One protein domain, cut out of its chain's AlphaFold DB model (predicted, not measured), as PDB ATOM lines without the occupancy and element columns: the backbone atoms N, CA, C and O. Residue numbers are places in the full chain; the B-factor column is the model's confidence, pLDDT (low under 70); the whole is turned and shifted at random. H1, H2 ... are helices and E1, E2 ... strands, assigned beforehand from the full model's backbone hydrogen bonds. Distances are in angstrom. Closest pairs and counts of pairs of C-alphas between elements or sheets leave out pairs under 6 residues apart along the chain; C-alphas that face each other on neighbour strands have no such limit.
ATOM      1  N   ARG A 432      -6.346 -43.986   2.606       62.94
ATOM      2  CA  ARG A 432      -4.923 -43.907   2.964       62.94
ATOM      3  C   ARG A 432      -4.537 -42.529   3.493       62.94
ATOM      4  O   ARG A 432      -3.797 -42.414   4.466       62.94
ATOM      5  N   GLU A 433      -4.971 -41.486   2.800       61.03
ATOM      6  CA  GLU A 433      -4.342 -40.171   2.912       61.03
ATOM      7  C   GLU A 433      -4.997 -39.304   3.978       61.03
ATOM      8  O   GLU A 433      -4.310 -38.576   4.695       61.03
ATOM      9  N   MET A 434      -6.312 -39.423   4.144       61.25
ATOM     10  CA  MET A 434      -7.054 -38.496   4.983       61.25
ATOM     11  C   MET A 434      -6.690 -38.608   6.483       61.25
ATOM     12  O   MET A 434      -6.351 -37.575   7.066       61.25
ATOM     13  N   PRO A 435      -6.597 -39.798   7.118       58.34
ATOM     14  CA  PRO A 435      -6.182 -39.891   8.524       58.34
ATOM     15  C   PRO A 435      -4.738 -39.417   8.771       58.34
ATOM     16  O   PRO A 435      -4.466 -38.732   9.757       58.34
ATOM     17  N   GLY A 436      -3.814 -39.739   7.857       58.12
ATOM     18  CA  GLY A 436      -2.401 -39.349   7.951       58.12
ATOM     19  C   GLY A 436      -2.139 -37.871   7.644       58.12
ATOM     20  O   GLY A 436      -1.065 -37.356   7.965       58.12
ATOM     21  N   SER A 437      -3.112 -37.180   7.038       56.78
ATOM     22  CA  SER A 437      -2.980 -35.786   6.616       56.78
ATOM     23  C   SER A 437      -3.075 -34.768   7.753       56.78
ATOM     24  O   SER A 437      -2.487 -33.691   7.640       56.78
ATOM     25  N   PHE A 438      -3.775 -35.115   8.840       58.00
ATOM     26  CA  PHE A 438      -4.156 -34.180   9.901       58.00
ATOM     27  C   PHE A 438      -3.245 -34.243  11.144       58.00
ATOM     28  O   PHE A 438      -2.892 -33.199  11.689       58.00
ATOM     29  N   SER A 439      -2.809 -35.433  11.589       57.09
ATOM     30  CA  SER A 439      -2.010 -35.598  12.823       57.09
ATOM     31  C   SER A 439      -1.019 -36.769  12.743       57.09
ATOM     32  O   SER A 439      -1.302 -37.790  12.123       57.09
ATOM     33  N   GLN A 440       0.161 -36.638  13.377       52.03
ATOM     34  CA  GLN A 440       1.125 -37.744  13.550       52.03
ATOM     35  C   GLN A 440       0.649 -38.800  14.561       52.03
ATOM     36  O   GLN A 440       1.002 -39.964  14.416       52.03
ATOM     37  N   ASN A 441      -0.188 -38.410  15.526       46.72
ATOM     38  CA  ASN A 441      -0.546 -39.216  16.695       46.72
ATOM     39  C   ASN A 441      -2.059 -39.231  16.937       46.72
ATOM     40  O   ASN A 441      -2.513 -39.121  18.074       46.72
ATOM     41  N   ALA A 442      -2.876 -39.387  15.891       46.12
ATOM     42  CA  ALA A 442      -4.316 -39.622  16.049       46.12
ATOM     43  C   ALA A 442      -4.620 -41.019  16.643       46.12
ATOM     44  O   ALA A 442      -5.570 -41.686  16.240       46.12
ATOM     45  N   SER A 443      -3.829 -41.483  17.615       45.12
ATOM     46  CA  SER A 443      -4.159 -42.620  18.461       45.12
ATOM     47  C   SER A 443      -5.343 -42.247  19.370       45.12
ATOM     48  O   SER A 443      -5.188 -41.829  20.513       45.12
ATOM     49  N   ASN A 444      -6.545 -42.383  18.807       48.97
ATOM     50  CA  ASN A 444      -7.709 -43.062  19.386       48.97
ATOM     51  C   ASN A 444      -8.327 -42.625  20.730       48.97
ATOM     52  O   ASN A 444      -9.080 -43.416  21.290       48.97
ATOM     53  N   THR A 445      -8.135 -41.412  21.255       51.03
ATOM     54  CA  THR A 445      -8.806 -41.047  22.533       51.03
ATOM     55  C   THR A 445     -10.030 -40.137  22.421       51.03
ATOM     56  O   THR A 445     -10.826 -40.096  23.354       51.03
ATOM     57  N   SER A 446     -10.256 -39.455  21.294       56.50
ATOM     58  CA  SER A 446     -11.466 -38.639  21.092       56.50
ATOM     59  C   SER A 446     -12.460 -39.344  20.170       56.50
ATOM     60  O   SER A 446     -12.130 -39.643  19.025       56.50
ATOM     61  N   ASN A 447     -13.692 -39.563  20.641       59.28
ATOM     62  CA  ASN A 447     -14.804 -40.062  19.817       59.28
ATOM     63  C   ASN A 447     -15.435 -38.980  18.931       59.28
ATOM     64  O   ASN A 447     -16.346 -39.270  18.160       59.28
ATOM     65  N   GLN A 448     -14.985 -37.734  19.043       66.12
ATOM     66  CA  GLN A 448     -15.661 -36.609  18.433       66.12
ATOM     67  C   GLN A 448     -15.064 -36.258  17.069       66.12
ATOM     68  O   GLN A 448     -13.862 -36.024  16.924       66.12
ATOM     69  N   VAL A 449     -15.933 -36.223  16.058       68.44
ATOM     70  CA  VAL A 449     -15.541 -35.996  14.670       68.44
ATOM     71  C   VAL A 449     -15.594 -34.511  14.296       68.44
ATOM     72  O   VAL A 449     -16.561 -33.822  14.619       68.44
ATOM     73  N   ILE A 450     -14.554 -34.016  13.616       68.06
ATOM     74  CA  ILE A 450     -14.507 -32.677  12.997       68.06
ATOM     75  C   ILE A 450     -15.040 -32.724  11.562       68.06
ATOM     76  O   ILE A 450     -15.785 -31.843  11.143       68.06
ATOM     77  N   LYS A 451     -14.652 -33.745  10.792       69.56
ATOM     78  CA  LYS A 451     -14.970 -33.855   9.365       69.56
ATOM     79  C   LYS A 451     -15.377 -35.282   9.043       69.56
ATOM     80  O   LYS A 451     -14.595 -36.198   9.276       69.56
ATOM     81  N   ASN A 452     -16.592 -35.434   8.528       66.81
ATOM     82  CA  ASN A 452     -17.134 -36.700   8.051       66.81
ATOM     83  C   ASN A 452     -17.171 -36.670   6.545       66.81
ATOM     84  O   ASN A 452     -17.629 -35.692   5.956       66.81
ATOM     85  N   ILE A 453     -16.687 -37.732   5.927       64.94
ATOM     86  CA  ILE A 453     -16.663 -37.820   4.481       64.94
ATOM     87  C   ILE A 453     -17.291 -39.140   4.083       64.94
ATOM     88  O   ILE A 453     -16.845 -40.216   4.492       64.94
ATOM     89  N   TYR A 454     -18.307 -39.004   3.247       62.09
ATOM     90  CA  TYR A 454     -18.986 -40.086   2.569       62.09
ATOM     91  C   TYR A 454     -18.618 -39.962   1.093       62.09
ATOM     92  O   TYR A 454     -18.914 -38.955   0.450       62.09
ATOM     93  N   LEU A 455     -17.886 -40.945   0.569       56.34
ATOM     94  CA  LEU A 455     -17.513 -40.960  -0.850       56.34
ATOM     95  C   LEU A 455     -18.669 -41.416  -1.741       56.34
ATOM     96  O   LEU A 455     -18.670 -41.143  -2.948       56.34
ATOM     97  N   GLU A 456     -19.644 -42.110  -1.153       56.78
ATOM     98  CA  GLU A 456     -20.836 -42.578  -1.837       56.78
ATOM     99  C   GLU A 456     -22.109 -42.271  -1.054       56.78
ATOM    100  O   GLU A 456     -22.182 -42.328   0.169       56.78
ATOM    101  N   SER A 457     -23.142 -42.004  -1.832       54.53
ATOM    102  CA  SER A 457     -24.541 -42.048  -1.450       54.53
ATOM    103  C   SER A 457     -24.927 -43.398  -0.834       54.53
ATOM    104  O   SER A 457     -24.883 -44.382  -1.576       54.53
ATOM    105  N   GLY A 458     -25.302 -43.458   0.457       54.59
ATOM    106  CA  GLY A 458     -26.022 -44.576   1.113       54.59
ATOM    107  C   GLY A 458     -25.854 -45.980   0.501       54.59
ATOM    108  O   GLY A 458     -26.835 -46.607   0.093       54.59
ATOM    109  N   GLY A 459     -24.609 -46.441   0.339       53.53
ATOM    110  CA  GLY A 459     -24.279 -47.630  -0.449       53.53
ATOM    111  C   GLY A 459     -24.488 -48.957   0.286       53.53
ATOM    112  O   GLY A 459     -24.288 -49.069   1.489       53.53
ATOM    113  N   VAL A 460     -24.818 -49.994  -0.489       50.06
ATOM    114  CA  VAL A 460     -25.156 -51.363  -0.052       50.06
ATOM    115  C   VAL A 460     -24.019 -52.084   0.691       50.06
ATOM    116  O   VAL A 460     -24.256 -52.894   1.593       50.06
ATOM    117  N   SER A 461     -22.774 -51.802   0.316       52.25
ATOM    118  CA  SER A 461     -21.601 -52.402   0.940       52.25
ATOM    119  C   SER A 461     -21.091 -51.539   2.086       52.25
ATOM    120  O   SER A 461     -20.738 -50.373   1.944       52.25
ATOM    121  N   ALA A 462     -20.983 -52.167   3.244       46.75
ATOM    122  CA  ALA A 462     -20.423 -51.602   4.459       46.75
ATOM    123  C   ALA A 462     -18.952 -51.165   4.375       46.75
ATOM    124  O   ALA A 462     -18.443 -50.537   5.305       46.75
ATOM    125  N   PHE A 463     -18.264 -51.511   3.287       55.44
ATOM    126  CA  PHE A 463     -16.919 -51.021   2.996       55.44
ATOM    127  C   PHE A 463     -16.938 -49.646   2.317       55.44
ATOM    128  O   PHE A 463     -15.911 -48.977   2.289       55.44
ATOM    129  N   ARG A 464     -18.100 -49.218   1.800       55.16
ATOM    130  CA  ARG A 464     -18.280 -47.977   1.033       55.16
ATOM    131  C   ARG A 464     -18.384 -46.727   1.897       55.16
ATOM    132  O   ARG A 464     -17.896 -45.681   1.495       55.16
ATOM    133  N   ASN A 465     -18.989 -46.852   3.078       50.62
ATOM    134  CA  ASN A 465     -19.392 -45.722   3.918       50.62
ATOM    135  C   ASN A 465     -19.024 -45.912   5.394       50.62
ATOM    136  O   ASN A 465     -19.761 -45.484   6.282       50.62
ATOM    137  N   ARG A 466     -17.868 -46.521   5.697       55.75
ATOM    138  CA  ARG A 466     -17.282 -46.222   7.010       55.75
ATOM    139  C   ARG A 466     -17.038 -44.725   7.029       55.75
ATOM    140  O   ARG A 466     -16.344 -44.214   6.155       55.75
ATOM    141  N   GLU A 467     -17.660 -44.047   7.987       58.91
ATOM    142  CA  GLU A 467     -17.447 -42.631   8.221       58.91
ATOM    143  C   GLU A 467     -15.943 -42.420   8.388       58.91
ATOM    144  O   GLU A 467     -15.341 -42.785   9.402       58.91
ATOM    145  N   ASN A 468     -15.309 -41.902   7.340       60.91
ATOM    146  CA  ASN A 468     -13.917 -41.523   7.423       60.91
ATOM    147  C   ASN A 468     -13.930 -40.192   8.161       60.91
ATOM    148  O   ASN A 468     -14.195 -39.127   7.601       60.91
ATOM    149  N   ALA A 469     -13.750 -40.327   9.466       64.94
ATOM    150  CA  ALA A 469     -13.836 -39.271  10.441       64.94
ATOM    151  C   ALA A 469     -12.445 -38.697  10.713       64.94
ATOM    152  O   ALA A 469     -11.570 -39.403  11.220       64.94
ATOM    153  N   VAL A 470     -12.250 -37.397  10.481       65.25
ATOM    154  CA  VAL A 470     -11.138 -36.680  11.120       65.25
ATOM    155  C   VAL A 470     -11.519 -36.459  12.577       65.25
ATOM    156  O   VAL A 470     -12.306 -35.563  12.891       65.25
ATOM    157  N   LYS A 471     -10.994 -37.292  13.475       68.56
ATOM    158  CA  LYS A 471     -11.203 -37.146  14.921       68.56
ATOM    159  C   LYS A 471     -10.120 -36.260  15.532       68.56
ATOM    160  O   LYS A 471      -8.950 -36.346  15.166       68.56
ATOM    161  N   CYS A 472     -10.508 -35.420  16.486       67.62
ATOM    162  CA  CYS A 472      -9.601 -34.533  17.214       67.62
ATOM    163  C   CYS A 472     -10.113 -34.325  18.639       67.62
ATOM    164  O   CYS A 472     -11.322 -34.337  18.875       67.62
ATOM    165  N   GLN A 473      -9.207 -34.120  19.595       65.44
ATOM    166  CA  GLN A 473      -9.566 -33.855  20.993       65.44
ATOM    167  C   GLN A 473     -10.293 -32.511  21.187       65.44
ATOM    168  O   GLN A 473     -11.050 -32.372  22.140       65.44
ATOM    169  N   LEU A 474     -10.128 -31.556  20.262       68.19
ATOM    170  CA  LEU A 474     -10.636 -30.181  20.373       68.19
ATOM    171  C   LEU A 474     -11.647 -29.834  19.261       68.19
ATOM    172  O   LEU A 474     -11.621 -28.754  18.670       68.19
ATOM    173  N   ASN A 475     -12.546 -30.767  18.933       69.94
ATOM    174  CA  ASN A 475     -13.455 -30.628  17.789       69.94
ATOM    175  C   ASN A 475     -14.415 -29.423  17.884       69.94
ATOM    176  O   ASN A 475     -14.737 -28.831  16.859       69.94
ATOM    177  N   LYS A 476     -14.882 -29.056  19.087       73.19
ATOM    178  CA  LYS A 476     -15.859 -27.975  19.293       73.19
ATOM    179  C   LYS A 476     -15.277 -26.639  18.853       73.19
ATOM    180  O   LYS A 476     -15.939 -25.904  18.131       73.19
ATOM    181  N   THR A 477     -14.029 -26.382  19.239       73.00
ATOM    182  CA  THR A 477     -13.273 -25.185  18.862       73.00
ATOM    183  C   THR A 477     -12.986 -25.168  17.364       73.00
ATOM    184  O   THR A 477     -13.180 -24.156  16.705       73.00
ATOM    185  N   TRP A 478     -12.595 -26.303  16.777       71.44
ATOM    186  CA  TRP A 478     -12.368 -26.364  15.330       71.44
ATOM    187  C   TRP A 478     -13.636 -26.132  14.509       71.44
ATOM    188  O   TRP A 478     -13.606 -25.402  13.520       71.44
ATOM    189  N   ASN A 479     -14.758 -26.712  14.928       73.69
ATOM    190  CA  ASN A 479     -16.033 -26.547  14.239       73.69
ATOM    191  C   ASN A 479     -16.585 -25.114  14.348       73.69
ATOM    192  O   ASN A 479     -17.330 -24.704  13.459       73.69
ATOM    193  N   SER A 480     -16.231 -24.345  15.389       74.75
ATOM    194  CA  SER A 480     -16.685 -22.954  15.540       74.75
ATOM    195  C   SER A 480     -15.892 -21.952  14.699       74.75
ATOM    196  O   SER A 480     -16.458 -20.944  14.285       74.75
ATOM    197  N   LEU A 481     -14.614 -22.218  14.416       70.19
ATOM    198  CA  LEU A 481     -13.731 -21.242  13.769       70.19
ATOM    199  C   LEU A 481     -14.002 -21.050  12.271       70.19
ATOM    200  O   LEU A 481     -13.785 -19.953  11.769       70.19
ATOM    201  N   GLN A 482     -14.510 -22.076  11.575       69.56
ATOM    202  CA  GLN A 482     -14.741 -22.151  10.115       69.56
ATOM    203  C   GLN A 482     -13.506 -21.898   9.219       69.56
ATOM    204  O   GLN A 482     -13.318 -22.620   8.244       69.56
ATOM    205  N   SER A 483     -12.647 -20.929   9.538       76.19
ATOM    206  CA  SER A 483     -11.401 -20.584   8.857       76.19
ATOM    207  C   SER A 483     -10.233 -20.500   9.852       76.19
ATOM    208  O   SER A 483     -10.418 -20.462  11.069       76.19
ATOM    209  N   LEU A 484      -9.004 -20.493   9.332       74.75
ATOM    210  CA  LEU A 484      -7.807 -20.322  10.153       74.75
ATOM    211  C   LEU A 484      -7.523 -18.838  10.393       74.75
ATOM    212  O   LEU A 484      -7.321 -18.105   9.422       74.75
ATOM    213  N   PRO A 485      -7.347 -18.409  11.652       75.75
ATOM    214  CA  PRO A 485      -6.921 -17.047  11.969       75.75
ATOM    215  C   PRO A 485      -5.395 -16.869  11.871       75.75
ATOM    216  O   PRO A 485      -4.840 -15.911  12.403       75.75
ATOM    217  N   VAL A 486      -4.696 -17.804  11.223       79.25
ATOM    218  CA  VAL A 486      -3.241 -17.793  11.027       79.25
ATOM    219  C   VAL A 486      -2.898 -18.072   9.559       79.25
ATOM    220  O   VAL A 486      -3.700 -18.688   8.850       79.25
ATOM    221  N   PRO A 487      -1.708 -17.659   9.086       78.56
ATOM    222  CA  PRO A 487      -1.234 -17.954   7.743       78.56
ATOM    223  C   PRO A 487      -1.278 -19.447   7.421       78.56
ATOM    224  O   PRO A 487      -0.586 -20.258   8.036       78.56
ATOM    225  N   ALA A 488      -2.057 -19.790   6.402       78.88
ATOM    226  CA  ALA A 488      -2.046 -21.110   5.802       78.88
ATOM    227  C   ALA A 488      -0.802 -21.314   4.926       78.88
ATOM    228  O   ALA A 488      -0.287 -20.376   4.302       78.88
ATOM    229  N   ILE A 489      -0.378 -22.569   4.849       74.31
ATOM    230  CA  ILE A 489       0.670 -23.070   3.958       74.31
ATOM    231  C   ILE A 489       0.072 -24.117   3.010       74.31
ATOM    232  O   ILE A 489      -0.871 -24.813   3.411       74.31
ATOM    233  N   PRO A 490       0.599 -24.257   1.778       73.94
ATOM    234  CA  PRO A 490       0.130 -25.282   0.860       73.94
ATOM    235  C   PRO A 490       0.301 -26.665   1.468       73.94
ATOM    236  O   PRO A 490       1.283 -26.928   2.161       73.94
ATOM    237  N   TYR A 491      -0.637 -27.556   1.180       67.88
ATOM    238  CA  TYR A 491      -0.548 -28.959   1.529       67.88
ATOM    239  C   TYR A 491       0.395 -29.657   0.523       67.88
ATOM    240  O   TYR A 491       0.009 -29.791  -0.637       67.88
ATOM    241  N   PRO A 492       1.620 -30.107   0.893       55.66
ATOM    242  CA  PRO A 492       2.601 -30.649  -0.060       55.66
ATOM    243  C   PRO A 492       2.266 -32.007  -0.699       55.66
ATOM    244  O   PRO A 492       3.180 -32.711  -1.108       55.66
ATOM    245  N   ALA A 493       1.001 -32.416  -0.780       57.56
ATOM    246  CA  ALA A 493       0.669 -33.690  -1.405       57.56
ATOM    247  C   ALA A 493       0.027 -33.539  -2.775       57.56
ATOM    248  O   ALA A 493      -0.795 -32.656  -3.031       57.56
ATOM    249  N   ASP A 494       0.332 -34.516  -3.616       64.88
ATOM    250  CA  ASP A 494      -0.267 -34.728  -4.924       64.88
ATOM    251  C   ASP A 494      -1.746 -35.169  -4.850       64.88
ATOM    252  O   ASP A 494      -2.308 -35.560  -5.864       64.88
ATOM    253  N   HIS A 495      -2.412 -35.052  -3.691       68.12
ATOM    254  CA  HIS A 495      -3.795 -35.491  -3.472       68.12
ATOM    255  C   HIS A 495      -4.753 -34.901  -4.488       68.12
ATOM    256  O   HIS A 495      -4.841 -33.684  -4.610       68.12
ATOM    257  N   GLU A 496      -5.533 -35.733  -5.155       77.44
ATOM    258  CA  GLU A 496      -6.491 -35.273  -6.157       77.44
ATOM    259  C   GLU A 496      -7.771 -34.689  -5.548       77.44
ATOM    260  O   GLU A 496      -8.611 -34.204  -6.285       77.44
ATOM    261  N   TRP A 497      -7.949 -34.695  -4.225       75.88
ATOM    262  CA  TRP A 497      -9.224 -34.360  -3.580       75.88
ATOM    263  C   TRP A 497      -9.089 -33.185  -2.613       75.88
ATOM    264  O   TRP A 497      -8.184 -33.156  -1.782       75.88
ATOM    265  N   ILE A 498     -10.019 -32.232  -2.701       81.25
ATOM    266  CA  ILE A 498     -10.126 -31.068  -1.815       81.25
ATOM    267  C   ILE A 498     -11.517 -31.064  -1.195       81.25
ATOM    268  O   ILE A 498     -12.525 -30.897  -1.878       81.25
ATOM    269  N   PHE A 499     -11.576 -31.208   0.120       77.94
ATOM    270  CA  PHE A 499     -12.833 -31.304   0.845       77.94
ATOM    271  C   PHE A 499     -13.197 -29.958   1.468       77.94
ATOM    272  O   PHE A 499     -12.479 -29.444   2.328       77.94
ATOM    273  N   LEU A 500     -14.336 -29.403   1.065       82.88
ATOM    274  CA  LEU A 500     -14.793 -28.072   1.476       82.88
ATOM    275  C   LEU A 500     -15.836 -28.118   2.600       82.88
ATOM    276  O   LEU A 500     -16.387 -27.092   2.988       82.88
ATOM    277  N   ASN A 501     -16.107 -29.305   3.139       73.69
ATOM    278  CA  ASN A 501     -16.947 -29.489   4.308       73.69
ATOM    279  C   ASN A 501     -16.149 -29.323   5.610       73.69
ATOM    280  O   ASN A 501     -15.156 -30.012   5.842       73.69
ATOM    281  N   GLY A 502     -16.612 -28.427   6.480       72.69
ATOM    282  CA  GLY A 502     -15.989 -28.173   7.780       72.69
ATOM    283  C   GLY A 502     -14.868 -27.125   7.735       72.69
ATOM    284  O   GLY A 502     -14.759 -26.385   6.752       72.69
ATOM    285  N   PRO A 503     -14.063 -27.019   8.805       72.62
ATOM    286  CA  PRO A 503     -13.012 -26.012   8.905       72.62
ATOM    287  C   PRO A 503     -11.835 -26.302   7.964       72.62
ATOM    288  O   PRO A 503     -11.601 -27.446   7.568       72.62
ATOM    289  N   THR A 504     -11.081 -25.257   7.619       73.62
ATOM    290  CA  THR A 504      -9.783 -25.388   6.936       73.62
ATOM    291  C   THR A 504      -8.693 -25.794   7.936       73.62
ATOM    292  O   THR A 504      -8.601 -25.212   9.018       73.62
ATOM    293  N   PHE A 505      -7.848 -26.769   7.586       69.94
ATOM    294  CA  PHE A 505      -6.770 -27.246   8.468       69.94
ATOM    295  C   PHE A 505      -5.483 -26.417   8.357       69.94
ATOM    296  O   PHE A 505      -5.205 -25.908   7.276       69.94
ATOM    297  N   PRO A 506      -4.651 -26.291   9.415       64.38
ATOM    298  CA  PRO A 506      -3.466 -25.411   9.413       64.38
ATOM    299  C   PRO A 506      -2.490 -25.645   8.257       64.38
ATOM    300  O   PRO A 506      -2.013 -24.698   7.625       64.38
ATOM    301  N   ARG A 507      -2.260 -26.916   7.923       69.56
ATOM    302  CA  ARG A 507      -1.795 -27.309   6.596       69.56
ATOM    303  C   ARG A 507      -3.019 -27.311   5.690       69.56
ATOM    304  O   ARG A 507      -3.800 -28.257   5.722       69.56
ATOM    305  N   ASN A 508      -3.199 -26.218   4.959       72.00
ATOM    306  CA  ASN A 508      -4.455 -25.922   4.289       72.00
ATOM    307  C   ASN A 508      -4.715 -26.949   3.193       72.00
ATOM    308  O   ASN A 508      -4.115 -26.896   2.123       72.00
ATOM    309  N   ASP A 509      -5.638 -27.869   3.478       72.62
ATOM    310  CA  ASP A 509      -6.089 -28.957   2.609       72.62
ATOM    311  C   ASP A 509      -6.773 -28.454   1.327       72.62
ATOM    312  O   ASP A 509      -7.086 -29.231   0.430       72.62
ATOM    313  N   ARG A 510      -6.964 -27.136   1.221       86.44
ATOM    314  CA  ARG A 510      -7.528 -26.419   0.076       86.44
ATOM    315  C   ARG A 510      -6.492 -25.582  -0.664       86.44
ATOM    316  O   ARG A 510      -6.848 -24.947  -1.653       86.44
ATOM    317  N   MET A 511      -5.242 -25.562  -0.198       89.06
ATOM    318  CA  MET A 511      -4.133 -24.821  -0.791       89.06
ATOM    319  C   MET A 511      -3.108 -25.785  -1.394       89.06
ATOM    320  O   MET A 511      -2.588 -26.657  -0.702       89.06
ATOM    321  N   PHE A 512      -2.770 -25.610  -2.670       90.62
ATOM    322  CA  PHE A 512      -1.811 -26.464  -3.374       90.62
ATOM    323  C   PHE A 512      -0.956 -25.665  -4.359       90.62
ATOM    324  O   PHE A 512      -1.361 -24.612  -4.856       90.62
ATOM    325  N   THR A 513       0.247 -26.174  -4.614       90.56
ATOM    326  CA  THR A 513       1.224 -25.566  -5.523       90.56
ATOM    327  C   THR A 513       1.099 -26.175  -6.916       90.56
ATOM    328  O   THR A 513       0.896 -27.380  -7.056       90.56
ATOM    329  N   ILE A 514       1.247 -25.336  -7.936       92.38
ATOM    330  CA  ILE A 514       1.358 -25.709  -9.341       92.38
ATOM    331  C   ILE A 514       2.705 -25.174  -9.823       92.38
ATOM    332  O   ILE A 514       2.935 -23.961  -9.838       92.38
ATOM    333  N   ASN A 515       3.626 -26.076 -10.146       91.44
ATOM    334  CA  ASN A 515       4.944 -25.710 -10.651       91.44
ATOM    335  C   ASN A 515       4.841 -25.216 -12.088       91.44
ATOM    336  O   ASN A 515       3.856 -25.457 -12.769       91.44
ATOM    337  N   ASN A 516       5.870 -24.531 -12.564       88.12
ATOM    338  CA  ASN A 516       5.949 -24.079 -13.946       88.12
ATOM    339  C   ASN A 516       5.814 -25.232 -14.970       88.12
ATOM    340  O   ASN A 516       6.531 -26.228 -14.858       88.12
ATOM    341  N   ASN A 517       5.006 -25.033 -16.022       88.12
ATOM    342  CA  ASN A 517       4.689 -26.033 -17.058       88.12
ATOM    343  C   ASN A 517       3.998 -27.291 -16.501       88.12
ATOM    344  O   ASN A 517       4.188 -28.388 -17.026       88.12
ATOM    345  N   GLU A 518       3.231 -27.145 -15.423       91.19
ATOM    346  CA  GLU A 518       2.511 -28.243 -14.787       91.19
ATOM    347  C   GLU A 518       0.999 -28.048 -14.933       91.19
ATOM    348  O   GLU A 518       0.481 -26.933 -14.839       91.19
ATOM    349  N   ILE A 519       0.290 -29.160 -15.127       93.69
ATOM    350  CA  ILE A 519      -1.164 -29.227 -15.017       93.69
ATOM    351  C   ILE A 519      -1.483 -29.968 -13.726       93.69
ATOM    352  O   ILE A 519      -1.015 -31.086 -13.503       93.69
ATOM    353  N   ARG A 520      -2.287 -29.345 -12.868       92.75
ATOM    354  CA  ARG A 520      -2.774 -29.943 -11.628       92.75
ATOM    355  C   ARG A 520      -4.282 -30.094 -11.689       92.75
ATOM    356  O   ARG A 520      -5.003 -29.101 -11.707       92.75
ATOM    357  N   ASN A 521      -4.726 -31.346 -11.643       91.38
ATOM    358  CA  ASN A 521      -6.134 -31.712 -11.588       91.38
ATOM    359  C   ASN A 521      -6.496 -32.070 -10.146       91.38
ATOM    360  O   ASN A 521      -5.764 -32.812  -9.485       91.38
ATOM    361  N   LYS A 522      -7.602 -31.522  -9.648       90.25
ATOM    362  CA  LYS A 522      -8.185 -31.862  -8.347       90.25
ATOM    363  C   LYS A 522      -9.707 -32.001  -8.467       90.25
ATOM    364  O   LYS A 522     -10.326 -31.594  -9.445       90.25
ATOM    365  N   HIS A 523     -10.327 -32.523  -7.423       85.94
ATOM    366  CA  HIS A 523     -11.756 -32.720  -7.266       85.94
ATOM    367  C   HIS A 523     -12.205 -32.041  -5.978       85.94
ATOM    368  O   HIS A 523     -11.797 -32.429  -4.883       85.94
ATOM    369  N   LEU A 524     -13.044 -31.015  -6.103       89.75
ATOM    370  CA  LEU A 524     -13.636 -30.329  -4.961       89.75
ATOM    371  C   LEU A 524     -14.864 -31.110  -4.495       89.75
ATOM    372  O   LEU A 524     -15.727 -31.414  -5.316       89.75
ATOM    373  N   VAL A 525     -14.957 -31.396  -3.198       83.94
ATOM    374  CA  VAL A 525     -16.076 -32.114  -2.573       83.94
ATOM    375  C   VAL A 525     -16.803 -31.178  -1.616       83.94
ATOM    376  O   VAL A 525     -16.200 -30.647  -0.682       83.94
ATOM    377  N   LEU A 526     -18.098 -30.966  -1.845       87.06
ATOM    378  CA  LEU A 526     -18.936 -30.017  -1.110       87.06
ATOM    379  C   LEU A 526     -20.217 -30.682  -0.606       87.06
ATOM    380  O   LEU A 526     -20.751 -31.537  -1.296       87.06
ATOM    381  N   HIS A 527     -20.756 -30.248   0.539       81.94
ATOM    382  CA  HIS A 527     -22.067 -30.728   1.021       81.94
ATOM    383  C   HIS A 527     -23.270 -29.950   0.485       81.94
ATOM    384  O   HIS A 527     -24.421 -30.233   0.796       81.94
ATOM    385  N   SER A 528     -23.003 -28.918  -0.299       85.56
ATOM    386  CA  SER A 528     -24.018 -28.145  -0.988       85.56
ATOM    387  C   SER A 528     -23.473 -27.751  -2.348       85.56
ATOM    388  O   SER A 528     -22.260 -27.763  -2.575       85.56
ATOM    389  N   ARG A 529     -24.371 -27.420  -3.272       90.69
ATOM    390  CA  ARG A 529     -24.007 -26.880  -4.578       90.69
ATOM    391  C   ARG A 529     -23.983 -25.350  -4.494       90.69
ATOM    392  O   ARG A 529     -25.028 -24.731  -4.715       90.69
ATOM    393  N   PRO A 530     -22.847 -24.708  -4.158       91.19
ATOM    394  CA  PRO A 530     -22.784 -23.259  -4.157       91.19
ATOM    395  C   PRO A 530     -23.007 -22.735  -5.577       91.19
ATOM    396  O   PRO A 530     -22.639 -23.374  -6.566       91.19
ATOM    397  N   ARG A 531     -23.603 -21.543  -5.676       94.12
ATOM    398  CA  ARG A 531     -23.740 -20.840  -6.961       94.12
ATOM    399  C   ARG A 531     -22.377 -20.487  -7.547       94.12
ATOM    400  O   ARG A 531     -22.210 -20.510  -8.761       94.12
ATOM    401  N   GLU A 532     -21.424 -20.181  -6.676       96.06
ATOM    402  CA  GLU A 532     -20.102 -19.705  -7.041       96.06
ATOM    403  C   GLU A 532     -19.020 -20.433  -6.247       96.06
ATOM    404  O   GLU A 532     -19.181 -20.691  -5.054       96.06
ATOM    405  N   ILE A 533     -17.899 -20.721  -6.903       95.44
ATOM    406  CA  ILE A 533     -16.676 -21.198  -6.258       95.44
ATOM    407  C   ILE A 533     -15.610 -20.128  -6.426       95.44
ATOM    408  O   ILE A 533     -15.338 -19.685  -7.542       95.44
ATOM    409  N   LYS A 534     -14.997 -19.719  -5.313       97.12
ATOM    410  CA  LYS A 534     -13.914 -18.736  -5.311       97.12
ATOM    411  C   LYS A 534     -12.567 -19.443  -5.193       97.12
ATOM    412  O   LYS A 534     -12.387 -20.297  -4.327       97.12
ATOM    413  N   VAL A 535     -11.612 -19.063  -6.039       96.88
ATOM    414  CA  VAL A 535     -10.230 -19.560  -5.980       96.88
ATOM    415  C   VAL A 535      -9.276 -18.382  -5.858       96.88
ATOM    416  O   VAL A 535      -9.223 -17.512  -6.724       96.88
ATOM    417  N   GLY A 536      -8.533 -18.349  -4.758       96.25
ATOM    418  CA  GLY A 536      -7.433 -17.425  -4.535       96.25
ATOM    419  C   GLY A 536      -6.160 -17.935  -5.201       96.25
ATOM    420  O   GLY A 536      -5.740 -19.061  -4.960       96.25
ATOM    421  N   LEU A 537      -5.536 -17.103  -6.023       96.00
ATOM    422  CA  LEU A 537      -4.304 -17.385  -6.745       96.00
ATOM    423  C   LEU A 537      -3.182 -16.476  -6.247       96.00
ATOM    424  O   LEU A 537      -3.414 -15.286  -6.020       96.00
ATOM    425  N   ARG A 538      -1.975 -17.027  -6.098       93.81
ATOM    426  CA  ARG A 538      -0.756 -16.278  -5.766       93.81
ATOM    427  C   ARG A 538       0.392 -16.698  -6.664       93.81
ATOM    428  O   ARG A 538       0.787 -17.865  -6.649       93.81
ATOM    429  N   SER A 539       0.935 -15.757  -7.421       92.50
ATOM    430  CA  SER A 539       2.142 -15.994  -8.208       92.50
ATOM    431  C   SER A 539       3.384 -15.983  -7.316       92.50
ATOM    432  O   SER A 539       3.444 -15.344  -6.261       92.50
ATOM    433  N   SER A 540       4.394 -16.732  -7.741       89.06
ATOM    434  CA  SER A 540       5.733 -16.672  -7.165       89.06
ATOM    435  C   SER A 540       6.437 -15.353  -7.519       89.06
ATOM    436  O   SER A 540       5.833 -14.389  -7.982       89.06
ATOM    437  N   ALA A 541       7.755 -15.321  -7.347       81.81
ATOM    438  CA  ALA A 541       8.579 -14.197  -7.765       81.81
ATOM    439  C   ALA A 541       8.686 -14.058  -9.311       81.81
ATOM    440  O   ALA A 541       9.317 -13.132  -9.810       81.81
ATOM    441  N   TRP A 542       8.028 -14.952 -10.064       82.06
ATOM    442  CA  TRP A 542       7.889 -14.933 -11.520       82.06
ATOM    443  C   TRP A 542       6.452 -14.634 -11.955       82.06
ATOM    444  O   TRP A 542       5.520 -15.059 -11.267       82.06
ATOM    445  N   PRO A 543       6.255 -13.970 -13.112       85.69
ATOM    446  CA  PRO A 543       4.930 -13.795 -13.669       85.69
ATOM    447  C   PRO A 543       4.363 -15.152 -14.081       85.69
ATOM    448  O   PRO A 543       5.076 -16.016 -14.611       85.69
ATOM    449  N   VAL A 544       3.067 -15.328 -13.853       90.44
ATOM    450  CA  VAL A 544       2.363 -16.577 -14.124       90.44
ATOM    451  C   VAL A 544       1.300 -16.354 -15.182       90.44
ATOM    452  O   VAL A 544       0.335 -15.629 -14.958       90.44
ATOM    453  N   GLN A 545       1.445 -17.028 -16.317       90.94
ATOM    454  CA  GLN A 545       0.355 -17.260 -17.250       90.94
ATOM    455  C   GLN A 545      -0.300 -18.593 -16.890       90.94
ATOM    456  O   GLN A 545       0.367 -19.628 -16.896       90.94
ATOM    457  N   THR A 546      -1.588 -18.574 -16.561       95.38
ATOM    458  CA  THR A 546      -2.304 -19.766 -16.099       95.38
ATOM    459  C   THR A 546      -3.712 -19.842 -16.668       95.38
ATOM    460  O   THR A 546      -4.351 -18.818 -16.926       95.38
ATOM    461  N   THR A 547      -4.180 -21.071 -16.853       97.31
ATOM    462  CA  THR A 547      -5.560 -21.397 -17.197       97.31
ATOM    463  C   THR A 547      -6.164 -22.162 -16.027       97.31
ATOM    464  O   THR A 547      -5.592 -23.147 -15.566       97.31
ATOM    465  N   VAL A 548      -7.316 -21.705 -15.541       97.50
ATOM    466  CA  VAL A 548      -8.076 -22.356 -14.468       97.50
ATOM    467  C   VAL A 548      -9.428 -22.778 -15.024       97.50
ATOM    468  O   VAL A 548     -10.167 -21.944 -15.541       97.50
ATOM    469  N   ASN A 549      -9.759 -24.060 -14.910       97.62
ATOM    470  CA  ASN A 549     -11.026 -24.641 -15.339       97.62
ATOM    471  C   ASN A 549     -11.721 -25.300 -14.146       97.62
ATOM    472  O   ASN A 549     -11.174 -26.234 -13.572       97.62
ATOM    473  N   ILE A 550     -12.928 -24.860 -13.783       96.81
ATOM    474  CA  ILE A 550     -13.728 -25.487 -12.719       96.81
ATOM    475  C   ILE A 550     -15.073 -25.915 -13.281       96.81
ATOM    476  O   ILE A 550     -15.919 -25.087 -13.612       96.81
ATOM    477  N   GLY A 551     -15.297 -27.226 -13.383       94.25
ATOM    478  CA  GLY A 551     -16.564 -27.771 -13.875       94.25
ATOM    479  C   GLY A 551     -17.014 -27.178 -15.218       94.25
ATOM    480  O   GLY A 551     -18.196 -26.859 -15.369       94.25
ATOM    481  N   ASN A 552     -16.091 -27.046 -16.177       95.69
ATOM    482  CA  ASN A 552     -16.274 -26.447 -17.510       95.69
ATOM    483  C   ASN A 552     -16.458 -24.915 -17.534       95.69
ATOM    484  O   ASN A 552     -16.914 -24.381 -18.547       95.69
ATOM    485  N   ASP A 553     -16.147 -24.211 -16.449       97.19
ATOM    486  CA  ASP A 553     -15.991 -22.756 -16.450       97.19
ATOM    487  C   ASP A 553     -14.494 -22.419 -16.460       97.19
ATOM    488  O   ASP A 553     -13.792 -22.695 -15.486       97.19
ATOM    489  N   MET A 554     -13.999 -21.902 -17.587       97.81
ATOM    490  CA  MET A 554     -12.571 -21.707 -17.854       97.81
ATOM    491  C   MET A 554     -12.222 -20.220 -17.899       97.81
ATOM    492  O   MET A 554     -12.872 -19.442 -18.595       97.81
ATOM    493  N   GLN A 555     -11.150 -19.843 -17.204       98.00
ATOM    494  CA  GLN A 555     -10.583 -18.497 -17.228       98.00
ATOM    495  C   GLN A 555      -9.075 -18.576 -17.492       98.00
ATOM    496  O   GLN A 555      -8.356 -19.310 -16.814       98.00
ATOM    497  N   GLU A 556      -8.598 -17.805 -18.469       96.19
ATOM    498  CA  GLU A 556      -7.169 -17.583 -18.709       96.19
ATOM    499  C   GLU A 556      -6.755 -16.243 -18.106       96.19
ATOM    500  O   GLU A 556      -7.447 -15.235 -18.272       96.19
ATOM    501  N   LEU A 557      -5.620 -16.209 -17.413       95.56
ATOM    502  CA  LEU A 557      -5.125 -14.984 -16.806       95.56
ATOM    503  C   LEU A 557      -3.601 -14.915 -16.749       95.56
ATOM    504  O   LEU A 557      -2.890 -15.920 -16.743       95.56
ATOM    505  N   PHE A 558      -3.126 -13.677 -16.657       91.06
ATOM    506  CA  PHE A 558      -1.751 -13.329 -16.347       91.06
ATOM    507  C   PHE A 558      -1.696 -12.687 -14.957       91.06
ATOM    508  O   PHE A 558      -2.478 -11.771 -14.662       91.06
ATOM    509  N   LEU A 559      -0.792 -13.191 -14.122       90.94
ATOM    510  CA  LEU A 559      -0.465 -12.666 -12.803       90.94
ATOM    511  C   LEU A 559       0.955 -12.102 -12.835       90.94
ATOM    512  O   LEU A 559       1.897 -12.810 -13.195       90.94
ATOM    513  N   GLU A 560       1.115 -10.849 -12.424       87.19
ATOM    514  CA  GLU A 560       2.424 -10.240 -12.179       87.19
ATOM    515  C   GLU A 560       3.140 -10.970 -11.024       87.19
ATOM    516  O   GLU A 560       2.492 -11.662 -10.241       87.19
ATOM    517  N   PRO A 561       4.465 -10.857 -10.864       85.19
ATOM    518  CA  PRO A 561       5.195 -11.413  -9.728       85.19
ATOM    519  C   PRO A 561       4.674 -10.951  -8.381       85.19
ATOM    520  O   PRO A 561       4.479  -9.758  -8.144       85.19
ATOM    521  N   ASN A 562       4.535 -11.910  -7.469       85.81
ATOM    522  CA  ASN A 562       3.990 -11.708  -6.133       85.81
ATOM    523  C   ASN A 562       2.616 -11.011  -6.149       85.81
ATOM    524  O   ASN A 562       2.281 -10.256  -5.235       85.81
ATOM    525  N   GLU A 563       1.830 -11.251  -7.197       89.62
ATOM    526  CA  GLU A 563       0.440 -10.833  -7.290       89.62
ATOM    527  C   GLU A 563      -0.459 -11.866  -6.611       89.62
ATOM    528  O   GLU A 563      -0.251 -13.078  -6.684       89.62
ATOM    529  N   GLN A 564      -1.506 -11.353  -5.977       93.62
ATOM    530  CA  GLN A 564      -2.627 -12.118  -5.474       93.62
ATOM    531  C   GLN A 564      -3.896 -11.729  -6.238       93.62
ATOM    532  O   GLN A 564      -4.192 -10.541  -6.373       93.62
ATOM    533  N   ARG A 565      -4.698 -12.715  -6.650       95.56
ATOM    534  CA  ARG A 565      -6.003 -12.485  -7.289       95.56
ATOM    535  C   ARG A 565      -7.033 -13.505  -6.819       95.56
ATOM    536  O   ARG A 565      -6.690 -14.657  -6.589       95.56
ATOM    537  N   ILE A 566      -8.295 -13.099  -6.679       97.06
ATOM    538  CA  ILE A 566      -9.409 -14.021  -6.420       97.06
ATOM    539  C   ILE A 566     -10.231 -14.135  -7.696       97.06
ATOM    540  O   ILE A 566     -10.682 -13.127  -8.236       97.06
ATOM    541  N   LEU A 567     -10.429 -15.363  -8.155       97.38
ATOM    542  CA  LEU A 567     -11.312 -15.698  -9.260       97.38
ATOM    543  C   LEU A 567     -12.621 -16.261  -8.725       97.38
ATOM    544  O   LEU A 567     -12.648 -16.878  -7.661       97.38
ATOM    545  N   THR A 568     -13.700 -16.042  -9.467       97.44
ATOM    546  CA  THR A 568     -15.034 -16.562  -9.155       97.44
ATOM    547  C   THR A 568     -15.528 -17.354 -10.354       97.44
ATOM    548  O   THR A 568     -15.472 -16.855 -11.475       97.44
ATOM    549  N   PHE A 569     -15.979 -18.580 -10.104       97.50
ATOM    550  CA  PHE A 569     -16.452 -19.522 -11.115       97.50
ATOM    551  C   PHE A 569     -17.897 -19.914 -10.836       97.50
ATOM    552  O   PHE A 569     -18.291 -20.035  -9.676       97.50
ATOM    553  N   THR A 570     -18.658 -20.193 -11.889       97.06
ATOM    554  CA  THR A 570     -20.021 -20.732 -11.837       97.06
ATOM    555  C   THR A 570     -20.025 -22.109 -12.513       97.06
ATOM    556  O   THR A 570     -20.360 -22.223 -13.699       97.06
ATOM    557  N   PRO A 571     -19.634 -23.185 -11.797       94.88
ATOM    558  CA  PRO A 571     -19.386 -24.475 -12.427       94.88
ATOM    559  C   PRO A 571     -20.657 -25.051 -13.050       94.88
ATOM    560  O   PRO A 571     -21.718 -25.124 -12.417       94.88
ATOM    561  N   ARG A 572     -20.540 -25.509 -14.296       94.50
ATOM    562  CA  ARG A 572     -21.656 -26.075 -15.068       94.50
ATOM    563  C   ARG A 572     -21.750 -27.588 -14.900       94.50
ATOM    564  O   ARG A 572     -22.849 -28.139 -14.906       94.50
ATOM    565  N   LYS A 573     -20.610 -28.254 -14.715       90.81
ATOM    566  CA  LYS A 573     -20.494 -29.703 -14.535       90.81
ATOM    567  C   LYS A 573     -20.320 -30.051 -13.060       90.81
ATOM    568  O   LYS A 573     -19.319 -29.697 -12.448       90.81
ATOM    569  N   TRP A 574     -21.278 -30.805 -12.536       90.56
ATOM    570  CA  TRP A 574     -21.273 -31.346 -11.182       90.56
ATOM    571  C   TRP A 574     -21.535 -32.846 -11.243       90.56
ATOM    572  O   TRP A 574     -22.360 -33.298 -12.039       90.56
ATOM    573  N   ARG A 575     -20.874 -33.612 -10.383       83.75
ATOM    574  CA  ARG A 575     -21.266 -34.983 -10.062       83.75
ATOM    575  C   ARG A 575     -21.972 -34.950  -8.712       83.75
ATOM    576  O   ARG A 575     -21.367 -34.582  -7.713       83.75
ATOM    577  N   HIS A 576     -23.255 -35.290  -8.707       81.69
ATOM    578  CA  HIS A 576     -24.050 -35.393  -7.486       81.69
ATOM    579  C   HIS A 576     -23.915 -36.802  -6.892       81.69
ATOM    580  O   HIS A 576     -24.050 -37.789  -7.616       81.69
ATOM    581  N   CYS A 577     -23.648 -36.873  -5.591       68.56
ATOM    582  CA  CYS A 577     -23.566 -38.083  -4.780       68.56
ATOM    583  C   CYS A 577     -24.610 -37.964  -3.645       68.56
ATOM    584  O   CYS A 577     -24.276 -37.446  -2.577       68.56
ATOM    585  N   PRO A 578     -25.875 -38.360  -3.881       60.59
ATOM    586  CA  PRO A 578     -26.988 -38.138  -2.945       60.59
ATOM    587  C   PRO A 578     -26.902 -39.021  -1.695       60.59
ATOM    588  O   PRO A 578     -27.085 -40.219  -1.817       60.59
ATOM    589  N   ASP A 579     -26.681 -38.511  -0.486       60.78
ATOM    590  CA  ASP A 579     -26.745 -39.394   0.688       60.78
ATOM    591  C   ASP A 579     -28.200 -39.739   1.048       60.78
ATOM    592  O   ASP A 579     -29.021 -38.850   1.235       60.78
ATOM    593  N   ASN A 580     -28.531 -41.033   1.107       47.47
ATOM    594  CA  ASN A 580     -29.890 -41.491   1.415       47.47
ATOM    595  C   ASN A 580     -30.166 -41.537   2.928       47.47
ATOM    596  O   ASN A 580     -31.331 -41.530   3.317       47.47
ATOM    597  N   ASP A 581     -29.121 -41.606   3.763       46.84
ATOM    598  CA  ASP A 581     -29.246 -41.816   5.215       46.84
ATOM    599  C   ASP A 581     -28.910 -40.570   6.048       46.84
ATOM    600  O   ASP A 581     -29.162 -40.536   7.255       46.84
ATOM    601  N   SER A 582     -28.365 -39.524   5.428       54.16
ATOM    602  CA  SER A 582     -28.130 -38.245   6.088       54.16
ATOM    603  C   SER A 582     -28.602 -37.097   5.201       54.16
ATOM    604  O   SER A 582     -28.483 -37.168   3.983       54.16
ATOM    605  N   ASP A 583     -29.086 -36.002   5.799       54.34
ATOM    606  CA  ASP A 583     -29.410 -34.738   5.104       54.34
ATOM    607  C   ASP A 583     -28.169 -34.073   4.443       54.34
ATOM    608  O   ASP A 583     -28.121 -32.858   4.244       54.34
ATOM    609  N   ARG A 584     -27.100 -34.828   4.164       62.75
ATOM    610  CA  ARG A 584     -25.803 -34.335   3.698       62.75
ATOM    611  C   ARG A 584     -25.499 -34.897   2.316       62.75
ATOM    612  O   ARG A 584     -24.662 -35.781   2.144       62.75
ATOM    613  N   GLU A 585     -26.149 -34.325   1.307       74.31
ATOM    614  CA  GLU A 585     -25.758 -34.503  -0.093       74.31
ATOM    615  C   GLU A 585     -24.269 -34.174  -0.283       74.31
ATOM    616  O   GLU A 585     -23.705 -33.347   0.433       74.31
ATOM    617  N   SER A 586     -23.608 -34.823  -1.242       78.56
ATOM    618  CA  SER A 586     -22.242 -34.470  -1.631       78.56
ATOM    619  C   SER A 586     -22.170 -34.134  -3.119       78.56
ATOM    620  O   SER A 586     -22.746 -34.807  -3.971       78.56
ATOM    621  N   PHE A 587     -21.438 -33.080  -3.448       86.00
ATOM    622  CA  PHE A 587     -21.261 -32.550  -4.790       86.00
ATOM    623  C   PHE A 587     -19.776 -32.532  -5.121       86.00
ATOM    624  O   PHE A 587     -18.980 -31.957  -4.383       86.00
ATOM    625  N   ILE A 588     -19.413 -33.153  -6.241       86.69
ATOM    626  CA  ILE A 588     -18.036 -33.218  -6.723       86.69
ATOM    627  C   ILE A 588     -17.909 -32.370  -7.987       86.69
ATOM    628  O   ILE A 588     -18.689 -32.530  -8.930       86.69
ATOM    629  N   VAL A 589     -16.908 -31.496  -8.034       93.38
ATOM    630  CA  VAL A 589     -16.589 -30.681  -9.213       93.38
ATOM    631  C   VAL A 589     -15.084 -30.731  -9.500       93.38
ATOM    632  O   VAL A 589     -14.289 -30.502  -8.589       93.38
ATOM    633  N   PRO A 590     -14.660 -31.076 -10.730       92.44
ATOM    634  CA  PRO A 590     -13.246 -31.064 -11.088       92.44
ATOM    635  C   PRO A 590     -12.725 -29.626 -11.195       92.44
ATOM    636  O   PRO A 590     -13.452 -28.734 -11.645       92.44
ATOM    637  N   ILE A 591     -11.471 -29.432 -10.805       95.12
ATOM    638  CA  ILE A 591     -10.688 -28.217 -11.009       95.12
ATOM    639  C   ILE A 591      -9.367 -28.594 -11.680       95.12
ATOM    640  O   ILE A 591      -8.601 -29.386 -11.138       95.12
ATOM    641  N   ASP A 592      -9.090 -27.988 -12.825       95.81
ATOM    642  CA  ASP A 592      -7.836 -28.147 -13.553       95.81
ATOM    643  C   ASP A 592      -7.130 -26.789 -13.576       95.81
ATOM    644  O   ASP A 592      -7.723 -25.780 -13.973       95.81
ATOM    645  N   ILE A 593      -5.880 -26.741 -13.118       96.56
ATOM    646  CA  ILE A 593      -5.049 -25.534 -13.149       96.56
ATOM    647  C   ILE A 593      -3.769 -25.847 -13.908       96.56
ATOM    648  O   ILE A 593      -2.959 -26.659 -13.466       96.56
ATOM    649  N   GLU A 594      -3.581 -25.170 -15.032       95.75
ATOM    650  CA  GLU A 594      -2.376 -25.241 -15.854       95.75
ATOM    651  C   GLU A 594      -1.575 -23.954 -15.693       95.75
ATOM    652  O   GLU A 594      -2.126 -22.859 -15.829       95.75
ATOM    653  N   THR A 595      -0.270 -24.055 -15.451       93.62
ATOM    654  CA  THR A 595       0.647 -22.912 -15.558       93.62
ATOM    655  C   THR A 595       1.537 -23.081 -16.785       93.62
ATOM    656  O   THR A 595       2.175 -24.111 -16.992       93.62
ATOM    657  N   LYS A 596       1.619 -22.036 -17.607       88.00
ATOM    658  CA  LYS A 596       2.556 -21.950 -18.739       88.00
ATOM    659  C   LYS A 596       3.873 -21.294 -18.317       88.00
ATOM    660  O   LYS A 596       4.931 -21.583 -18.864       88.00
ATOM    661  N   THR A 597       3.819 -20.406 -17.323       85.94
ATOM    662  CA  THR A 597       5.005 -19.753 -16.757       85.94
ATOM    663  C   THR A 597       4.926 -19.667 -15.242       85.94
ATOM    664  O   THR A 597       3.848 -19.456 -14.696       85.94
ATOM    665  N   GLY A 598       6.079 -19.747 -14.578       88.12
ATOM    666  CA  GLY A 598       6.221 -19.483 -13.146       88.12
ATOM    667  C   GLY A 598       5.510 -20.497 -12.243       88.12
ATOM    668  O   GLY A 598       4.724 -21.330 -12.685       88.12
ATOM    669  N   ASN A 599       5.806 -20.428 -10.946       90.88
ATOM    670  CA  ASN A 599       5.101 -21.229  -9.948       90.88
ATOM    671  C   ASN A 599       3.890 -20.454  -9.422       90.88
ATOM    672  O   ASN A 599       3.971 -19.237  -9.208       90.88
ATOM    673  N   LEU A 600       2.811 -21.177  -9.156       93.44
ATOM    674  CA  LEU A 600       1.531 -20.666  -8.685       93.44
ATOM    675  C   LEU A 600       1.106 -21.415  -7.423       93.44
ATOM    676  O   LEU A 600       1.323 -22.618  -7.306       93.44
ATOM    677  N   VAL A 601       0.444 -20.726  -6.502       93.50
ATOM    678  CA  VAL A 601      -0.364 -21.370  -5.462       93.50
ATOM    679  C   VAL A 601      -1.823 -21.041  -5.683       93.50
ATOM    680  O   VAL A 601      -2.183 -19.876  -5.853       93.50
ATOM    681  N   ALA A 602      -2.653 -22.075  -5.641       94.50
ATOM    682  CA  ALA A 602      -4.099 -21.964  -5.659       94.50
ATOM    683  C   ALA A 602      -4.664 -22.316  -4.283       94.50
ATOM    684  O   ALA A 602      -4.177 -23.227  -3.619       94.50
ATOM    685  N   THR A 603      -5.679 -21.576  -3.842       94.56
ATOM    686  CA  THR A 603      -6.429 -21.809  -2.603       94.56
ATOM    687  C   THR A 603      -7.915 -21.780  -2.905       94.56
ATOM    688  O   THR A 603      -8.417 -20.775  -3.404       94.56
ATOM    689  N   VAL A 604      -8.637 -22.846  -2.588       94.38
ATOM    690  CA  VAL A 604     -10.096 -22.875  -2.740       94.38
ATOM    691  C   VAL A 604     -10.740 -22.248  -1.505       94.38
ATOM    692  O   VAL A 604     -10.458 -22.661  -0.382       94.38
ATOM    693  N   LEU A 605     -11.576 -21.230  -1.713       93.75
ATOM    694  CA  LEU A 605     -12.154 -20.394  -0.659       93.75
ATOM    695  C   LEU A 605     -13.641 -20.745  -0.505       93.75
ATOM    696  O   LEU A 605     -14.469 -20.309  -1.307       93.75
ATOM    697  N   ALA A 606     -13.982 -21.552   0.501       89.44
ATOM    698  CA  ALA A 606     -15.345 -22.058   0.696       89.44
ATOM    699  C   ALA A 606     -16.238 -21.107   1.506       89.44
ATOM    700  O   ALA A 606     -17.461 -21.234   1.468       89.44
ATOM    701  N   SER A 607     -15.648 -20.159   2.240       89.19
ATOM    702  CA  SER A 607     -16.374 -19.195   3.073       89.19
ATOM    703  C   SER A 607     -15.857 -17.767   2.893       89.19
ATOM    704  O   SER A 607     -14.733 -17.533   2.439       89.19
ATOM    705  N   GLU A 608     -16.672 -16.781   3.274       89.38
ATOM    706  CA  GLU A 608     -16.240 -15.377   3.264       89.38
ATOM    707  C   GLU A 608     -15.130 -15.125   4.298       89.38
ATOM    708  O   GLU A 608     -14.220 -14.342   4.042       89.38
ATOM    709  N   SER A 609     -15.131 -15.859   5.417       86.56
ATOM    710  CA  SER A 609     -14.049 -15.816   6.407       86.56
ATOM    711  C   SER A 609     -12.713 -16.287   5.814       86.56
ATOM    712  O   SER A 609     -11.695 -15.617   5.973       86.56
ATOM    713  N   GLU A 610     -12.711 -17.366   5.025       88.06
ATOM    714  CA  GLU A 610     -11.512 -17.830   4.305       88.06
ATOM    715  C   GLU A 610     -11.041 -16.838   3.249       88.06
ATOM    716  O   GLU A 610      -9.840 -16.607   3.109       88.06
ATOM    717  N   LYS A 611     -11.976 -16.218   2.525       91.75
ATOM    718  CA  LYS A 611     -11.654 -15.135   1.595       91.75
ATOM    719  C   LYS A 611     -10.993 -13.965   2.331       91.75
ATOM    720  O   LYS A 611      -9.969 -13.468   1.869       91.75
ATOM    721  N   ASN A 612     -11.534 -13.551   3.473       90.19
ATOM    722  CA  ASN A 612     -10.978 -12.468   4.284       90.19
ATOM    723  C   ASN A 612      -9.585 -12.822   4.817       90.19
ATOM    724  O   ASN A 612      -8.666 -12.019   4.669       90.19
ATOM    725  N   ALA A 613      -9.390 -14.038   5.333       89.19
ATOM    726  CA  ALA A 613      -8.081 -14.531   5.757       89.19
ATOM    727  C   ALA A 613      -7.074 -14.552   4.591       89.19
ATOM    728  O   ALA A 613      -5.947 -14.074   4.726       89.19
ATOM    729  N   PHE A 614      -7.486 -15.028   3.409       91.12
ATOM    730  CA  PHE A 614      -6.661 -15.004   2.198       91.12
ATOM    731  C   PHE A 614      -6.267 -13.573   1.798       91.12
ATOM    732  O   PHE A 614      -5.111 -13.328   1.441       91.12
ATOM    733  N   MET A 615      -7.194 -12.613   1.903       91.50
ATOM    734  CA  MET A 615      -6.931 -11.199   1.631       91.50
ATOM    735  C   MET A 615      -6.008 -10.557   2.671       91.50
ATOM    736  O   MET A 615      -5.095  -9.831   2.279       91.50
ATOM    737  N   VAL A 616      -6.201 -10.831   3.965       89.56
ATOM    738  CA  VAL A 616      -5.364 -10.276   5.040       89.56
ATOM    739  C   VAL A 616      -3.952 -10.807   4.945       89.56
ATOM    740  O   VAL A 616      -3.031 -10.010   4.824       89.56
ATOM    741  N   PHE A 617      -3.760 -12.125   4.880       90.25
ATOM    742  CA  PHE A 617      -2.414 -12.699   4.791       90.25
ATOM    743  C   PHE A 617      -1.762 -12.535   3.406       90.25
ATOM    744  O   PHE A 617      -0.587 -12.858   3.207       90.25
ATOM    745  N   GLY A 618      -2.528 -12.032   2.437       88.56
ATOM    746  CA  GLY A 618      -2.058 -11.619   1.120       88.56
ATOM    747  C   GLY A 618      -1.790 -10.121   0.977       88.56
ATOM    748  O   GLY A 618      -1.133  -9.724   0.020       88.56
ATOM    749  N   GLY A 619      -2.262  -9.290   1.905       85.50
ATOM    750  CA  GLY A 619      -2.034  -7.843   1.892       85.50
ATOM    751  C   GLY A 619      -2.899  -7.041   0.956       85.50
ATOM    752  O   GLY A 619      -2.488  -5.982   0.485       85.50
ATOM    753  N   THR A 620      -4.092  -7.554   0.677       84.38
ATOM    754  CA  THR A 620      -5.117  -6.851  -0.099       84.38
ATOM    755  C   THR A 620      -6.350  -6.514   0.733       84.38
ATOM    756  O   THR A 620      -7.255  -5.861   0.224       84.38
ATOM    757  N   ALA A 621      -6.431  -6.979   1.981       83.88
ATOM    758  CA  ALA A 621      -7.560  -6.670   2.843       83.88
ATOM    759  C   ALA A 621      -7.513  -5.224   3.338       83.88
ATOM    760  O   ALA A 621      -6.478  -4.734   3.782       83.88
ATOM    761  N   THR A 622      -8.677  -4.584   3.320       72.69
ATOM    762  CA  THR A 622      -8.927  -3.287   3.957       72.69
ATOM    763  C   THR A 622      -9.584  -3.431   5.331       72.69
ATOM    764  O   THR A 622      -9.592  -2.473   6.095       72.69
ATOM    765  N   ASN A 623     -10.111  -4.617   5.660       72.81
ATOM    766  CA  ASN A 623     -10.749  -4.925   6.938       72.81
ATOM    767  C   ASN A 623     -10.223  -6.260   7.505       72.81
ATOM    768  O   ASN A 623     -10.141  -7.253   6.782       72.81
ATOM    769  N   TYR A 624      -9.867  -6.270   8.791       76.19
ATOM    770  CA  TYR A 624      -9.265  -7.395   9.518       76.19
ATOM    771  C   TYR A 624     -10.036  -7.775  10.792       76.19
ATOM    772  O   TYR A 624      -9.675  -8.749  11.457       76.19
ATOM    773  N   THR A 625     -11.092  -7.031  11.153       74.00
ATOM    774  CA  THR A 625     -11.814  -7.222  12.422       74.00
ATOM    775  C   THR A 625     -12.457  -8.597  12.534       74.00
ATOM    776  O   THR A 625     -12.515  -9.139  13.638       74.00
ATOM    777  N   ASP A 626     -12.849  -9.170  11.396       71.00
ATOM    778  CA  ASP A 626     -13.691 -10.366  11.295       71.00
ATOM    779  C   ASP A 626     -12.894 -11.686  11.269       71.00
ATOM    780  O   ASP A 626     -13.477 -12.758  11.124       71.00
ATOM    781  N   ILE A 627     -11.559 -11.624  11.366       72.56
ATOM    782  CA  ILE A 627     -10.674 -12.802  11.253       72.56
ATOM    783  C   ILE A 627     -10.239 -13.334  12.618       72.56
ATOM    784  O   ILE A 627      -9.984 -14.526  12.767       72.56
ATOM    785  N   LEU A 628     -10.129 -12.464  13.622       67.44
ATOM    786  CA  LEU A 628      -9.657 -12.857  14.946       67.44
ATOM    787  C   LEU A 628     -10.795 -13.466  15.788       67.44
ATOM    788  O   LEU A 628     -11.833 -12.808  15.938       67.44
ATOM    789  N   PRO A 629     -10.578 -14.637  16.418       65.75
ATOM    790  CA  PRO A 629     -11.478 -15.176  17.436       65.75
ATOM    791  C   PRO A 629     -11.640 -14.204  18.615       65.75
ATOM    792  O   PRO A 629     -10.808 -13.316  18.827       65.75
ATOM    793  N   GLN A 630     -12.700 -14.366  19.408       68.75
ATOM    794  CA  GLN A 630     -12.821 -13.640  20.677       68.75
ATOM    795  C   GLN A 630     -11.794 -14.173  21.692       68.75
ATOM    796  O   GLN A 630     -11.446 -15.351  21.662       68.75
ATOM    797  N   ASP A 631     -11.327 -13.323  22.618       65.88
ATOM    798  CA  ASP A 631     -10.170 -13.596  23.496       65.88
ATOM    799  C   ASP A 631     -10.210 -14.968  24.212       65.88
ATOM    800  O   ASP A 631      -9.164 -15.602  24.370       65.88
ATOM    801  N   LYS A 632     -11.398 -15.466  24.598       61.28
ATOM    802  CA  LYS A 632     -11.577 -16.757  25.297       61.28
ATOM    803  C   LYS A 632     -11.221 -17.994  24.458       61.28
ATOM    804  O   LYS A 632     -10.924 -19.029  25.044       61.28
ATOM    805  N   ASP A 633     -11.193 -17.891  23.130       67.12
ATOM    806  CA  ASP A 633     -10.906 -19.018  22.228       67.12
ATOM    807  C   ASP A 633      -9.404 -19.177  21.917       67.12
ATOM    808  O   ASP A 633      -8.982 -20.164  21.313       67.12
ATOM    809  N   THR A 634      -8.575 -18.221  22.347       69.50
ATOM    810  CA  THR A 634      -7.172 -18.091  21.921       69.50
ATOM    811  C   THR A 634      -6.252 -19.180  22.478       69.50
ATOM    812  O   THR A 634      -5.376 -19.662  21.762       69.50
ATOM    813  N   GLU A 635      -6.429 -19.589  23.740       75.12
ATOM    814  CA  GLU A 635      -5.568 -20.608  24.365       75.12
ATOM    815  C   GLU A 635      -5.853 -21.998  23.792       75.12
ATOM    816  O   GLU A 635      -4.947 -22.691  23.339       75.12
ATOM    817  N   THR A 636      -7.130 -22.370  23.697       71.81
ATOM    818  CA  THR A 636      -7.547 -23.646  23.101       71.81
ATOM    819  C   THR A 636      -7.177 -23.726  21.621       71.81
ATOM    820  O   THR A 636      -6.749 -24.774  21.135       71.81
ATOM    821  N   LEU A 637      -7.282 -22.614  20.889       73.25
ATOM    822  CA  LEU A 637      -6.783 -22.523  19.521       73.25
ATOM    823  C   LEU A 637      -5.262 -22.709  19.456       73.25
ATOM    824  O   LEU A 637      -4.763 -23.403  18.570       73.25
ATOM    825  N   ARG A 638      -4.508 -22.118  20.388       78.44
ATOM    826  CA  ARG A 638      -3.054 -22.292  20.457       78.44
ATOM    827  C   ARG A 638      -2.685 -23.760  20.660       78.44
ATOM    828  O   ARG A 638      -1.855 -24.265  19.907       78.44
ATOM    829  N   GLU A 639      -3.337 -24.447  21.594       75.56
ATOM    830  CA  GLU A 639      -3.155 -25.889  21.824       75.56
ATOM    831  C   GLU A 639      -3.463 -26.708  20.557       75.56
ATOM    832  O   GLU A 639      -2.655 -27.542  20.141       75.56
ATOM    833  N   CYS A 640      -4.581 -26.418  19.875       70.19
ATOM    834  CA  CYS A 640      -4.951 -27.060  18.606       70.19
ATOM    835  C   CYS A 640      -3.861 -26.913  17.536       70.19
ATOM    836  O   CYS A 640      -3.461 -27.876  16.873       70.19
ATOM    837  N   LEU A 641      -3.408 -25.677  17.327       76.19
ATOM    838  CA  LEU A 641      -2.453 -25.340  16.282       76.19
ATOM    839  C   LEU A 641      -1.055 -25.883  16.603       76.19
ATOM    840  O   LEU A 641      -0.346 -26.259  15.676       76.19
ATOM    841  N   GLN A 642      -0.663 -25.991  17.876       74.69
ATOM    842  CA  GLN A 642       0.601 -26.623  18.283       74.69
ATOM    843  C   GLN A 642       0.657 -28.109  17.897       74.69
ATOM    844  O   GLN A 642       1.699 -28.588  17.439       74.69
TER     845      GLN A 642
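Overview. This is residues 432 to 642 of the 927 residues of the protein "PMT_2 domain-containing protein" of Lentisphaerae bacterium RIFOXYA12_FULL_48_11 (UniProt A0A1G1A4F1). Two strongly twisted sheets lie face to face as a sandwich, six-stranded E3 E5 E7 E8 E10 E11 and four-stranded E4 E12 E6 E9, and H3 covers the smaller sheet's other face. To one side of it lies a small group: the hairpin of E1 and E2 with H1 beside E2, H2 near E1, and H4 meeting H2. The 211 printed residues, of mixed class, have four named helices and twelve named strands, in the order H1 E1 E2 H2, E3 to E12, H3 H4. The smaller sheet, E4 - E12 - E6 - E9, is antiparallel; the larger is branched and mixed. The whole is compact, with a radius of gyration of the C-alphas of 17.6 A and spans of 47 by 44 by 30 A.

Arrangement. The closest C-alphas of H1, residues 432 to 438, and E2, residues 468 to 471, are those of Pro 435 and Val 470, 6.5 A apart. E1, residues 449 to 453, forms an antiparallel hairpin with E2; N 450 and O 470, 2.8 A apart, are within hydrogen-bond range. H2, residues 475 to 481, touches H4, residues 631 to 642, with its residues 633 to 637 alone, at a steep tilt of 62 degrees, opposite ways; the closest C-alphas, of Thr 477 and Leu 637, are 7.0 A apart. E3, residues 497 to 499, is parallel to E5, residues 519 to 526, with N 498 and O 523 at 2.8 A. E11, residues 586 to 595, has antiparallel E5 on one side, N 520 to O 593 2.8 A, and on the other side antiparallel E7, residues 544 to 550, N 549 to O 592 2.8 A, and its hairpin partner E10, residues 575 to 577, N 577 to O 586 2.8 A. E8, residues 553 to 559, forms a hairpin with E7, N 544 to O 559 2.9 A. E12, residues 600 to 605, has as neighbours E4, residues 511 to 514, N 512 to O 602 2.9 A, and E6, residues 533 to 539, N 536 to O 603 2.8 A; E9, residues 564 to 569, is beside E6, N 535 to O 567 2.9 A. H3, residues 608 to 618, is on this sheet, two layers with the helix on one face, at a height of 9.3 A, along E6 at 6 degrees on the local plane. Every O i to N i+4 pair is within range in H2 and H3, 6 of 8 in H4, and 1 of 3 in H1, beside 2 of 4 O i to N i+3 pairs.

Along the chain. H1 begins at C-alpha 432 (-4.923, -43.907, 2.964) and H4 ends at C-alpha 642 (0.601, -26.623, 18.283). E11 measures 29.2 A, E5 22.6 A and H4 17.7 A.

Size, cuts and confidence. The farthest C-alphas, of Val 460 and Pro 561, are 51.1 A apart. The printed part has no cut; E1 to E2, H2 to E3, E3 to E4 and H3 to H4 are long links. Mean pLDDT of the printed part is 78.1, with 68 residues under 70, among them 432 to 475.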